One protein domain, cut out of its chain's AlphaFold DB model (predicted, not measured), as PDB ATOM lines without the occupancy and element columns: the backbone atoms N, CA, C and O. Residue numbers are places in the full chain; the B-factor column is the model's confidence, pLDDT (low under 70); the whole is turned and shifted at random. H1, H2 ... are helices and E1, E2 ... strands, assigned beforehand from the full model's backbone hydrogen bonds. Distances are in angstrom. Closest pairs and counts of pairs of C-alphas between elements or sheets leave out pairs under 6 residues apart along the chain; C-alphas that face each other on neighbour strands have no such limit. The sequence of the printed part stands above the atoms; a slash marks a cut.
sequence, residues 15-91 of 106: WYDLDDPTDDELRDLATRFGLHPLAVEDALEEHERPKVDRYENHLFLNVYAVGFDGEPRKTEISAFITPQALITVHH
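This is residues 15 to 91 of the 106 residues of the protein "CorA-like Mg2+ transporter protein" of Actinoplanes xinjiangensis (UniProt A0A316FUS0). A twisted sheet of five strands has two helices, H1 and H2, over one face and its other face bare, making two layers. The long hairpin of E3 and E4 reaches past the other parts and makes the length of the elongated outline. The printed part has 77 residues, with two named helices and five named strands in the order E1 H1 H2 E2 E3 E4 E5, class mixed. The mixed sheet runs E1 E5 E4 E3 E2; E2 to E5 form a meander, each strand the antiparallel neighbour of the one before. The whole is compact, with a radius of gyration of the C-alphas of 12.5 A, and spans 41 by 23 by 21 A.

Edge strand E1, residues 15 to 19, is parallel to E5, residues 85 to 90; N 16 and O 86 are within hydrogen-bond range at 2.8 A. H1, residues 23 to 33, has a height over the sheet of 10.3 A and lies over E5 and only just over E1, on which 3 of its C-alphas fall. H2, residues 37 to 44, on the same face, touches H1 as a helical hairpin, opposite ways at a steep tilt of 41 degrees; their closest C-alphas, of Asp 23 and Leu 44, are 7.0 A apart. H2 lies over E3, residues 59 to 68, and E4, residues 72 to 81, at a height over the sheet of 9.1 A. Edge strand E2, residues 51 to 54, is antiparallel to E3, with N 53 and O 60 at 2.8 A. E3 and E4 are antiparallel, with N 79 and O 61 at 2.7 A, as are E4 and E5, with N 80 and O 87 at 2.8 A. In H1 and H2 every O i to N i+4 pair is within hydrogen-bond range.

E1 begins at C-alpha 15 (-37.598, 12.786, -5.711). From first to last C-alpha H1 measures 15.6 A, E3 28.6 A and E4 27.5 A. E5, 16.4 A, ends at C-alpha 90 (-45.340, 8.325, -16.190).

The two C-alphas farthest apart, of Glu 56 and Gly 70, are 42.1 A apart. The printed part has no cut, no link is long, and no printed residue is under 70 in pLDDT.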
ATOM      1  N   TRP A  15     -36.525  13.327  -4.880       92.19
ATOM      2  CA  TRP A  15     -37.598  12.786  -5.711       92.19
ATOM      3  C   TRP A  15     -37.586  13.467  -7.081       92.19
ATOM      4  O   TRP A  15     -37.844  14.664  -7.182       92.19
ATOM      5  N   TYR A  16     -37.265  12.697  -8.119       91.75
ATOM      6  CA  TYR A  16     -37.431  13.079  -9.517       91.75
ATOM      7  C   TYR A  16     -38.768  12.541 -10.022       91.75
ATOM      8  O   TYR A  16     -38.958  11.330 -10.073       91.75
ATOM      9  N   ASP A  17     -39.677  13.434 -10.385       92.56
ATOM     10  CA  ASP A  17     -40.941  13.084 -11.026       92.56
ATOM     11  C   ASP A  17     -40.871  13.456 -12.506       92.56
ATOM     12  O   ASP A  17     -40.721  14.637 -12.839       92.56
ATOM     13  N   LEU A  18     -40.873  12.445 -13.373       92.44
ATOM     14  CA  LEU A  18     -40.729  12.587 -14.815       92.44
ATOM     15  C   LEU A  18     -42.084  12.394 -15.500       92.44
ATOM     16  O   LEU A  18     -42.561  11.267 -15.649       92.44
ATOM     17  N   ASP A  19     -42.651  13.519 -15.930       91.94
ATOM     18  CA  ASP A  19     -43.879  13.610 -16.718       91.94
ATOM     19  C   ASP A  19     -43.541  13.580 -18.207       91.94
ATOM     20  O   ASP A  19     -42.939  14.531 -18.721       91.94
ATOM     21  N   ASP A  20     -43.905  12.475 -18.854       91.81
ATOM     22  CA  ASP A  20     -43.658  12.170 -20.263       91.81
ATOM     23  C   ASP A  20     -42.201  12.450 -20.696       91.81
ATOM     24  O   ASP A  20     -41.958  13.284 -21.578       91.81
ATOM     25  N   PRO A  21     -41.197  11.832 -20.033       93.69
ATOM     26  CA  PRO A  21     -39.803  12.078 -20.363       93.69
ATOM     27  C   PRO A  21     -39.451  11.497 -21.725       93.69
ATOM     28  O   PRO A  21     -39.944  10.449 -22.140       93.69
ATOM     29  N   THR A  22     -38.492  12.138 -22.374       94.12
ATOM     30  CA  THR A  22     -37.819  11.541 -23.516       94.12
ATOM     31  C   THR A  22     -36.940  10.372 -23.079       94.12
ATOM     32  O   THR A  22     -36.336  10.355 -22.002       94.12
ATOM     33  N   ASP A  23     -36.805   9.423 -23.991       94.25
ATOM     34  CA  ASP A  23     -35.812   8.356 -24.010       94.25
ATOM     35  C   ASP A  23     -34.418   8.769 -23.500       94.25
ATOM     36  O   ASP A  23     -33.812   8.072 -22.683       94.25
ATOM     37  N   ASP A  24     -33.902   9.905 -23.974       95.31
ATOM     38  CA  ASP A  24     -32.568  10.396 -23.612       95.31
ATOM     39  C   ASP A  24     -32.524  10.919 -22.168       95.31
ATOM     40  O   ASP A  24     -31.585  10.612 -21.434       95.31
ATOM     41  N   GLU A  25     -33.565  11.623 -21.708       93.38
ATOM     42  CA  GLU A  25     -33.653  12.114 -20.324       93.38
ATOM     43  C   GLU A  25     -33.647  10.965 -19.307       93.38
ATOM     44  O   GLU A  25     -32.953  11.033 -18.285       93.38
ATOM     45  N   LEU A  26     -34.393   9.890 -19.585       95.00
ATOM     46  CA  LEU A  26     -34.418   8.731 -18.698       95.00
ATOM     47  C   LEU A  26     -33.084   7.971 -18.719       95.00
ATOM     48  O   LEU A  26     -32.606   7.546 -17.664       95.00
ATOM     49  N   ARG A  27     -32.439   7.833 -19.885       95.56
ATOM     50  CA  ARG A  27     -31.126   7.172 -20.006       95.56
ATOM     51  C   ARG A  27     -29.994   7.956 -19.338       95.56
ATOM     52  O   ARG A  27     -29.102   7.347 -18.736       95.56
ATOM     53  N   ASP A  28     -30.045   9.283 -19.368       94.88
ATOM     54  CA  ASP A  28     -29.094  10.136 -18.650       94.88
ATOM     55  C   ASP A  28     -29.211   9.940 -17.130       94.88
ATOM     56  O   ASP A  28     -28.207   9.740 -16.432       94.88
ATOM     57  N   LEU A  29     -30.441   9.915 -16.604       93.81
ATOM     58  CA  LEU A  29     -30.693   9.596 -15.196       93.81
ATOM     59  C   LEU A  29     -30.275   8.164 -14.855       93.81
ATOM     60  O   LEU A  29     -29.655   7.941 -13.813       93.81
ATOM     61  N   ALA A  30     -30.539   7.208 -15.745       94.75
ATOM     62  CA  ALA A  30     -30.125   5.825 -15.567       94.75
ATOM     63  C   ALA A  30     -28.614   5.688 -15.406       94.75
ATOM     64  O   ALA A  30     -28.147   5.010 -14.489       94.75
ATOM     65  N   THR A  31     -27.853   6.398 -16.238       95.69
ATOM     66  CA  THR A  31     -26.391   6.433 -16.160       95.69
ATOM     67  C   THR A  31     -25.925   7.055 -14.844       95.69
ATOM     68  O   THR A  31     -25.034   6.520 -14.185       95.69
ATOM     69  N   ARG A  32     -26.551   8.159 -14.420       93.50
ATOM     70  CA  ARG A  32     -26.196   8.870 -13.182       93.50
ATOM     71  C   ARG A  32     -26.440   8.043 -11.917       93.50
ATOM     72  O   ARG A  32     -25.643   8.128 -10.986       93.50
ATOM     73  N   PHE A  33     -27.533   7.285 -11.873       93.81
ATOM     74  CA  PHE A  33     -27.958   6.523 -10.693       93.81
ATOM     75  C   PHE A  33     -27.633   5.022 -10.769       93.81
ATOM     76  O   PHE A  33     -27.926   4.287  -9.828       93.81
ATOM     77  N   GLY A  34     -27.014   4.557 -11.859       95.56
ATOM     78  CA  GLY A  34     -26.681   3.142 -12.048       95.56
ATOM     79  C   GLY A  34     -27.922   2.248 -12.141       95.56
ATOM     80  O   GLY A  34     -27.957   1.172 -11.536       95.56
ATOM     81  N   LEU A  35     -28.953   2.718 -12.851       97.19
ATOM     82  CA  LEU A  35     -30.193   1.972 -13.079       97.19
ATOM     83  C   LEU A  35     -29.958   0.855 -14.102       97.19
ATOM     84  O   LEU A  35     -29.121   0.973 -14.997       97.19
ATOM     85  N   HIS A  36     -30.672  -0.258 -13.955       97.56
ATOM     86  CA  HIS A  36     -30.431  -1.437 -14.778       97.56
ATOM     87  C   HIS A  36     -31.065  -1.236 -16.163       97.56
ATOM     88  O   HIS A  36     -32.233  -0.857 -16.211       97.56
ATOM     89  N   PRO A  37     -30.373  -1.546 -17.280       95.69
ATOM     90  CA  PRO A  37     -30.891  -1.298 -18.629       95.69
ATOM     91  C   PRO A  37     -32.281  -1.893 -18.886       95.69
ATOM     92  O   PRO A  37     -33.151  -1.184 -19.367       95.69
ATOM     93  N   LEU A  38     -32.526  -3.141 -18.463       95.69
ATOM     94  CA  LEU A  38     -33.851  -3.771 -18.605       95.69
ATOM     95  C   LEU A  38     -34.967  -3.025 -17.854       95.69
ATOM     96  O   LEU A  38     -36.079  -2.945 -18.345       95.69
ATOM     97  N   ALA A  39     -34.676  -2.451 -16.684       96.19
ATOM     98  CA  ALA A  39     -35.670  -1.679 -15.943       96.19
ATOM     99  C   ALA A  39     -35.941  -0.317 -16.601       96.19
ATOM    100  O   ALA A  39     -37.035   0.223 -16.490       96.19
ATOM    101  N   VAL A  40     -34.941   0.247 -17.287       96.25
ATOM    102  CA  VAL A  40     -35.096   1.464 -18.095       96.25
ATOM    103  C   VAL A  40     -35.938   1.182 -19.332       96.25
ATOM    104  O   VAL A  40     -36.830   1.963 -19.625       96.25
ATOM    105  N   GLU A  41     -35.683   0.070 -20.022       94.75
ATOM    106  CA  GLU A  41     -36.510  -0.393 -21.143       94.75
ATOM    107  C   GLU A  41     -37.964  -0.595 -20.697       94.75
ATOM    108  O   GLU A  41     -38.860  -0.004 -21.287       94.75
ATOM    109  N   ASP A  42     -38.188  -1.305 -19.587       94.31
ATOM    110  CA  ASP A  42     -39.529  -1.512 -19.023       94.31
ATOM    111  C   ASP A  42     -40.246  -0.201 -18.651       94.31
ATOM    112  O   ASP A  42     -41.469  -0.147 -18.678       94.31
ATOM    113  N   ALA A  43     -39.508   0.846 -18.270       94.44
ATOM    114  CA  ALA A  43     -40.081   2.147 -17.923       94.44
ATOM    115  C   ALA A  43     -40.391   3.038 -19.139       94.44
ATOM    116  O   ALA A  43     -41.098   4.028 -18.971       94.44
ATOM    117  N   LEU A  44     -39.831   2.724 -20.314       91.50
ATOM    118  CA  LEU A  44     -40.120   3.392 -21.592       91.50
ATOM    119  C   LEU A  44     -41.263   2.708 -22.352       91.50
ATOM    120  O   LEU A  44     -41.905   3.330 -23.196       91.50
ATOM    121  N   GLU A  45     -41.493   1.426 -22.081       86.81
ATOM    122  CA  GLU A  45     -42.603   0.658 -22.635       86.81
ATOM    123  C   GLU A  45     -43.901   0.906 -21.843       86.81
ATOM    124  O   GLU A  45     -43.893   1.214 -20.652       86.81
ATOM    125  N   GLU A  46     -45.046   0.749 -22.508       76.38
ATOM    126  CA  GLU A  46     -46.366   0.830 -21.869       76.38
ATOM    127  C   GLU A  46     -46.963  -0.567 -21.635       76.38
ATOM    128  O   GLU A  46     -46.729  -1.502 -22.404       76.38
ATOM    129  N   HIS A  47     -47.884  -0.666 -20.675       82.06
ATOM    130  CA  HIS A  47     -48.680  -1.853 -20.339       82.06
ATOM    131  C   HIS A  47     -47.919  -2.959 -19.607       82.06
ATOM    132  O   HIS A  47     -48.325  -4.132 -19.644       82.06
ATOM    133  N   GLU A  48     -46.863  -2.609 -18.880       88.56
ATOM    134  CA  GLU A  48     -46.163  -3.573 -18.054       88.56
ATOM    135  C   GLU A  48     -47.057  -4.029 -16.882       88.56
ATOM    136  O   GLU A  48     -47.993  -3.359 -16.413       88.56
ATOM    137  N   ARG A  49     -46.825  -5.263 -16.421       92.25
ATOM    138  CA  ARG A  49     -47.579  -5.811 -15.284       92.25
ATOM    139  C   ARG A  49     -47.054  -5.209 -13.982       92.25
ATOM    140  O   ARG A  49     -45.845  -5.023 -13.862       92.25
ATOM    141  N   PRO A  50     -47.912  -5.018 -12.959       96.06
ATOM    142  CA  PRO A  50     -47.436  -4.568 -11.664       96.06
ATOM    143  C   PRO A  50     -46.437  -5.557 -11.079       96.06
ATOM    144  O   PRO A  50     -46.746  -6.747 -10.949       96.06
ATOM    145  N   LYS A  51     -45.248  -5.069 -10.739       96.25
ATOM    146  CA  LYS A  51     -44.127  -5.901 -10.299       96.25
ATOM    147  C   LYS A  51     -43.147  -5.112  -9.443       96.25
ATOM    148  O   LYS A  51     -43.151  -3.883  -9.442       96.25
ATOM    149  N   VAL A  52     -42.323  -5.852  -8.707       98.06
ATOM    150  CA  VAL A  52     -41.146  -5.328  -8.017       98.06
ATOM    151  C   VAL A  52     -39.967  -6.208  -8.379       98.06
ATOM    152  O   VAL A  52     -39.967  -7.393  -8.042       98.06
ATOM    153  N   ASP A  53     -38.955  -5.606  -8.987       97.88
ATOM    154  CA  ASP A  53     -37.702  -6.257  -9.332       97.88
ATOM    155  C   ASP A  53     -36.565  -5.669  -8.494       97.88
ATOM    156  O   ASP A  53     -36.471  -4.458  -8.266       97.88
ATOM    157  N   ARG A  54     -35.699  -6.546  -7.985       97.94
ATOM    158  CA  ARG A  54     -34.542  -6.156  -7.178       97.94
ATOM    159  C   ARG A  54     -33.276  -6.278  -8.007       97.94
ATOM    160  O   ARG A  54     -32.885  -7.383  -8.374       97.94
ATOM    161  N   TYR A  55     -32.597  -5.156  -8.185       96.94
ATOM    162  CA  TYR A  55     -31.260  -5.090  -8.755       96.94
ATOM    163  C   TYR A  55     -30.225  -4.838  -7.656       96.94
ATOM    164  O   TYR A  55     -30.561  -4.618  -6.491       96.94
ATOM    165  N   GLU A  56     -28.945  -4.886  -8.021       93.69
ATOM    166  CA  GLU A  56     -27.838  -4.677  -7.082       93.69
ATOM    167  C   GLU A  56     -27.905  -3.296  -6.407       93.69
ATOM    168  O   GLU A  56     -27.748  -3.196  -5.192       93.69
ATOM    169  N   ASN A  57     -28.226  -2.255  -7.184       92.44
ATOM    170  CA  ASN A  57     -28.128  -0.856  -6.749       92.44
ATOM    171  C   ASN A  57     -29.480  -0.165  -6.494       92.44
ATOM    172  O   ASN A  57     -29.506   0.953  -5.984       92.44
ATOM    173  N   HIS A  58     -30.602  -0.790  -6.863       97.50
ATOM    174  CA  HIS A  58     -31.935  -0.185  -6.765       97.50
ATOM    175  C   HIS A  58     -33.052  -1.235  -6.816       97.50
ATOM    176  O   HIS A  58     -32.836  -2.392  -7.189       97.50
ATOM    177  N   LEU A  59     -34.262  -0.811  -6.458       98.31
ATOM    178  CA  LEU A  59     -35.494  -1.517  -6.800       98.31
ATOM    179  C   LEU A  59     -36.140  -0.850  -8.008       98.31
ATOM    180  O   LEU A  59     -36.102   0.376  -8.129       98.31
ATOM    181  N   PHE A  60     -36.766  -1.660  -8.849       98.00
ATOM    182  CA  PHE A  60     -37.697  -1.209  -9.868       98.00
ATOM    183  C   PHE A  60     -39.107  -1.636  -9.463       98.00
ATOM    184  O   PHE A  60     -39.329  -2.788  -9.093       98.00
ATOM    185  N   LEU A  61     -40.044  -0.700  -9.474       98.00
ATOM    186  CA  LEU A  61     -41.448  -0.907  -9.147       98.00
ATOM    187  C   LEU A  61     -42.265  -0.439 -10.341       98.00
ATOM    188  O   LEU A  61     -42.130   0.711 -10.738       98.00
ATOM    189  N   ASN A  62     -43.161  -1.282 -10.836       96.75
ATOM    190  CA  ASN A  62     -44.208  -0.839 -11.745       96.75
ATOM    191  C   ASN A  62     -45.580  -1.059 -11.105       96.75
ATOM    192  O   ASN A  62     -45.840  -2.121 -10.530       96.75
ATOM    193  N   VAL A  63     -46.448  -0.049 -11.154       95.75
ATOM    194  CA  VAL A  63     -47.786  -0.053 -10.547       95.75
ATOM    195  C   VAL A  63     -48.763   0.787 -11.363       95.75
ATOM    196  O   VAL A  63     -48.369   1.613 -12.171       95.75
ATOM    197  N   TYR A  64     -50.061   0.627 -11.092       93.75
ATOM    198  CA  TYR A  64     -51.086   1.522 -11.626       93.75
ATOM    199  C   TYR A  64     -51.666   2.396 -10.519       93.75
ATOM    200  O   TYR A  64     -52.210   1.885  -9.536       93.75
ATOM    201  N   ALA A  65     -51.633   3.709 -10.718       90.56
ATOM    202  CA  ALA A  65     -52.536   4.618 -10.033       90.56
ATOM    203  C   ALA A  65     -53.924   4.531 -10.679       90.56
ATOM    204  O   ALA A  65     -54.055   4.488 -11.902       90.56
ATOM    205  N   VAL A  66     -54.973   4.510  -9.855       90.12
ATOM    206  CA  VAL A  66     -56.361   4.469 -10.329       90.12
ATOM    207  C   VAL A  66     -57.063   5.757  -9.918       90.12
ATOM    208  O   VAL A  66     -57.227   6.031  -8.731       90.12
ATOM    209  N   GLY A  67     -57.470   6.541 -10.913       86.19
ATOM    210  CA  GLY A  67     -58.322   7.716 -10.762       86.19
ATOM    211  C   GLY A  67     -59.763   7.421 -11.179       86.19
ATOM    212  O   GLY A  67     -60.032   6.452 -11.891       86.19
ATOM    213  N   PHE A  68     -60.696   8.266 -10.737       84.00
ATOM    214  CA  PHE A  68     -62.108   8.165 -11.104       84.00
ATOM    215  C   PHE A  68     -62.670   9.549 -11.448       84.00
ATOM    216  O   PHE A  68     -62.765  10.406 -10.568       84.00
ATOM    217  N   ASP A  69     -63.046   9.759 -12.711       81.19
ATOM    218  CA  ASP A  69     -63.641  11.003 -13.230       81.19
ATOM    219  C   ASP A  69     -64.934  10.742 -14.028       81.19
ATOM    220  O   ASP A  69     -65.205  11.354 -15.057       81.19
ATOM    221  N   GLY A  70     -65.759   9.823 -13.523       89.75
ATOM    222  CA  GLY A  70     -66.948   9.310 -14.209       89.75
ATOM    223  C   GLY A  70     -66.717   7.911 -14.774       89.75
ATOM    224  O   GLY A  70     -67.625   7.091 -14.718       89.75
ATOM    225  N   GLU A  71     -65.483   7.611 -15.183       87.56
ATOM    226  CA  GLU A  71     -65.009   6.270 -15.531       87.56
ATOM    227  C   GLU A  71     -63.663   5.981 -14.832       87.56
ATOM    228  O   GLU A  71     -62.920   6.912 -14.497       87.56
ATOM    229  N   PRO A  72     -63.321   4.708 -14.556       87.62
ATOM    230  CA  PRO A  72     -62.030   4.364 -13.975       87.62
ATOM    231  C   PRO A  72     -60.907   4.575 -14.995       87.62
ATOM    232  O   PRO A  72     -60.857   3.916 -16.035       87.62
ATOM    233  N   ARG A  73     -59.951   5.442 -14.656       87.94
ATOM    234  CA  ARG A  73     -58.725   5.659 -15.430       87.94
ATOM    235  C   ARG A  73     -57.540   5.056 -14.690       87.94
ATOM    236  O   ARG A  73     -57.363   5.294 -13.496       87.94
ATOM    237  N   LYS A  74     -56.724   4.287 -15.406       89.38
ATOM    238  CA  LYS A  74     -55.456   3.763 -14.900       89.38
ATOM    239  C   LYS A  74     -54.315   4.580 -15.491       89.38
ATOM    240  O   LYS A  74     -54.314   4.816 -16.695       89.38
ATOM    241  N   THR A  75     -53.375   4.971 -14.644       90.81
ATOM    242  CA  THR A  75     -52.100   5.565 -15.044       90.81
ATOM    243  C   THR A  75     -51.000   4.639 -14.569       90.81
ATOM    244  O   THR A  75     -50.932   4.328 -13.380       90.81
ATOM    245  N   GLU A  76     -50.189   4.163 -15.501       93.69
ATOM    246  CA  GLU A  76     -48.996   3.388 -15.189       93.69
ATOM    247  C   GLU A  76     -47.923   4.297 -14.590       93.69
ATOM    248  O   GLU A  76     -47.745   5.435 -15.028       93.69
ATOM    249  N   ILE A  77     -47.269   3.808 -13.540       94.81
ATOM    250  CA  ILE A  77     -46.198   4.505 -12.840       94.81
ATOM    251  C   ILE A  77     -45.060   3.516 -12.636       94.81
ATOM    252  O   ILE A  77     -45.156   2.596 -11.817       94.81
ATOM    253  N   SER A  78     -43.965   3.785 -13.336       96.81
ATOM    254  CA  SER A  78     -42.678   3.140 -13.118       96.81
ATOM    255  C   SER A  78     -41.875   3.931 -12.092       96.81
ATOM    256  O   SER A  78     -41.882   5.162 -12.094       96.81
ATOM    257  N   ALA A  79     -41.190   3.245 -11.180       96.94
ATOM    258  CA  ALA A  79     -40.399   3.875 -10.139       96.94
ATOM    259  C   ALA A  79     -39.068   3.159  -9.899       96.94
ATOM    260  O   ALA A  79     -39.022   1.958  -9.631       96.94
ATOM    261  N   PHE A  80     -37.986   3.933  -9.901       97.81
ATOM    262  CA  PHE A  80     -36.666   3.498  -9.464       97.81
ATOM    263  C   PHE A  80     -36.410   4.001  -8.049       97.81
ATOM    264  O   PHE A  80     -36.500   5.199  -7.772       97.81
ATOM    265  N   ILE A  81     -36.080   3.082  -7.149       96.94
ATOM    266  CA  ILE A  81     -35.862   3.374  -5.732       96.94
ATOM    267  C   ILE A  81     -34.406   3.068  -5.411       96.94
ATOM    268  O   ILE A  81     -33.995   1.908  -5.358       96.94
ATOM    269  N   THR A  82     -33.629   4.121  -5.190       94.81
ATOM    270  CA  THR A  82     -32.203   4.063  -4.855       94.81
ATOM    271  C   THR A  82     -31.980   4.603  -3.434       94.81
ATOM    272  O   THR A  82     -32.867   5.255  -2.880       94.81
ATOM    273  N   PRO A  83     -30.795   4.413  -2.828       91.00
ATOM    274  CA  PRO A  83     -30.481   5.036  -1.539       91.00
ATOM    275  C   PRO A  83     -30.514   6.575  -1.552       91.00
ATOM    276  O   PRO A  83     -30.609   7.189  -0.494       91.00
ATOM    277  N   GLN A  84     -30.391   7.196  -2.729       90.38
ATOM    278  CA  GLN A  84     -30.190   8.641  -2.897       90.38
ATOM    279  C   GLN A  84     -31.370   9.330  -3.591       90.38
ATOM    280  O   GLN A  84     -31.458  10.559  -3.579       90.38
ATOM    281  N   ALA A  85     -32.256   8.562  -4.226       92.75
ATOM    282  CA  ALA A  85     -33.340   9.095  -5.030       92.75
ATOM    283  C   ALA A  85     -34.509   8.120  -5.217       92.75
ATOM    284  O   ALA A  85     -34.306   6.912  -5.368       92.75
ATOM    285  N   LEU A  86     -35.709   8.690  -5.293       94.94
ATOM    286  CA  LEU A  86     -36.897   8.099  -5.899       94.94
ATOM    287  C   LEU A  86     -37.085   8.744  -7.275       94.94
ATOM    288  O   LEU A  86     -37.123   9.967  -7.372       94.94
ATOM    289  N   ILE A  87     -37.199   7.946  -8.331       95.62
ATOM    290  CA  ILE A  87     -37.422   8.441  -9.693       95.62
ATOM    291  C   ILE A  87     -38.724   7.832 -10.189       95.62
ATOM    292  O   ILE A  87     -38.767   6.620 -10.364       95.62
ATOM    293  N   THR A  88     -39.768   8.634 -10.379       95.50
ATOM    294  CA  THR A  88     -41.050   8.205 -10.954       95.50
ATOM    295  C   THR A  88     -41.127   8.593 -12.425       95.50
ATOM    296  O   THR A  88     -40.706   9.684 -12.797       95.50
ATOM    297  N   VAL A  89     -41.654   7.694 -13.252       95.06
ATOM    298  CA  VAL A  89     -41.866   7.862 -14.694       95.06
ATOM    299  C   VAL A  89     -43.329   7.583 -14.996       95.06
ATOM    300  O   VAL A  89     -43.876   6.577 -14.534       95.06
ATOM    301  N   HIS A  90     -43.961   8.477 -15.749       92.94
ATOM    302  CA  HIS A  90     -45.340   8.325 -16.190       92.94
ATOM    303  C   HIS A  90     -45.588   9.047 -17.516       92.94
ATOM    304  O   HIS A  90     -45.091  10.147 -17.731       92.94
ATOM    305  N   HIS A  91     -46.429   8.458 -18.369       87.69
ATOM    306  CA  HIS A  91     -46.812   9.021 -19.676       87.69
ATOM    307  C   HIS A  91     -48.255   9.544 -19.713       87.69
ATOM    308  O   HIS A  91     -48.741  10.046 -20.724       87.69
TER     309      HIS A  91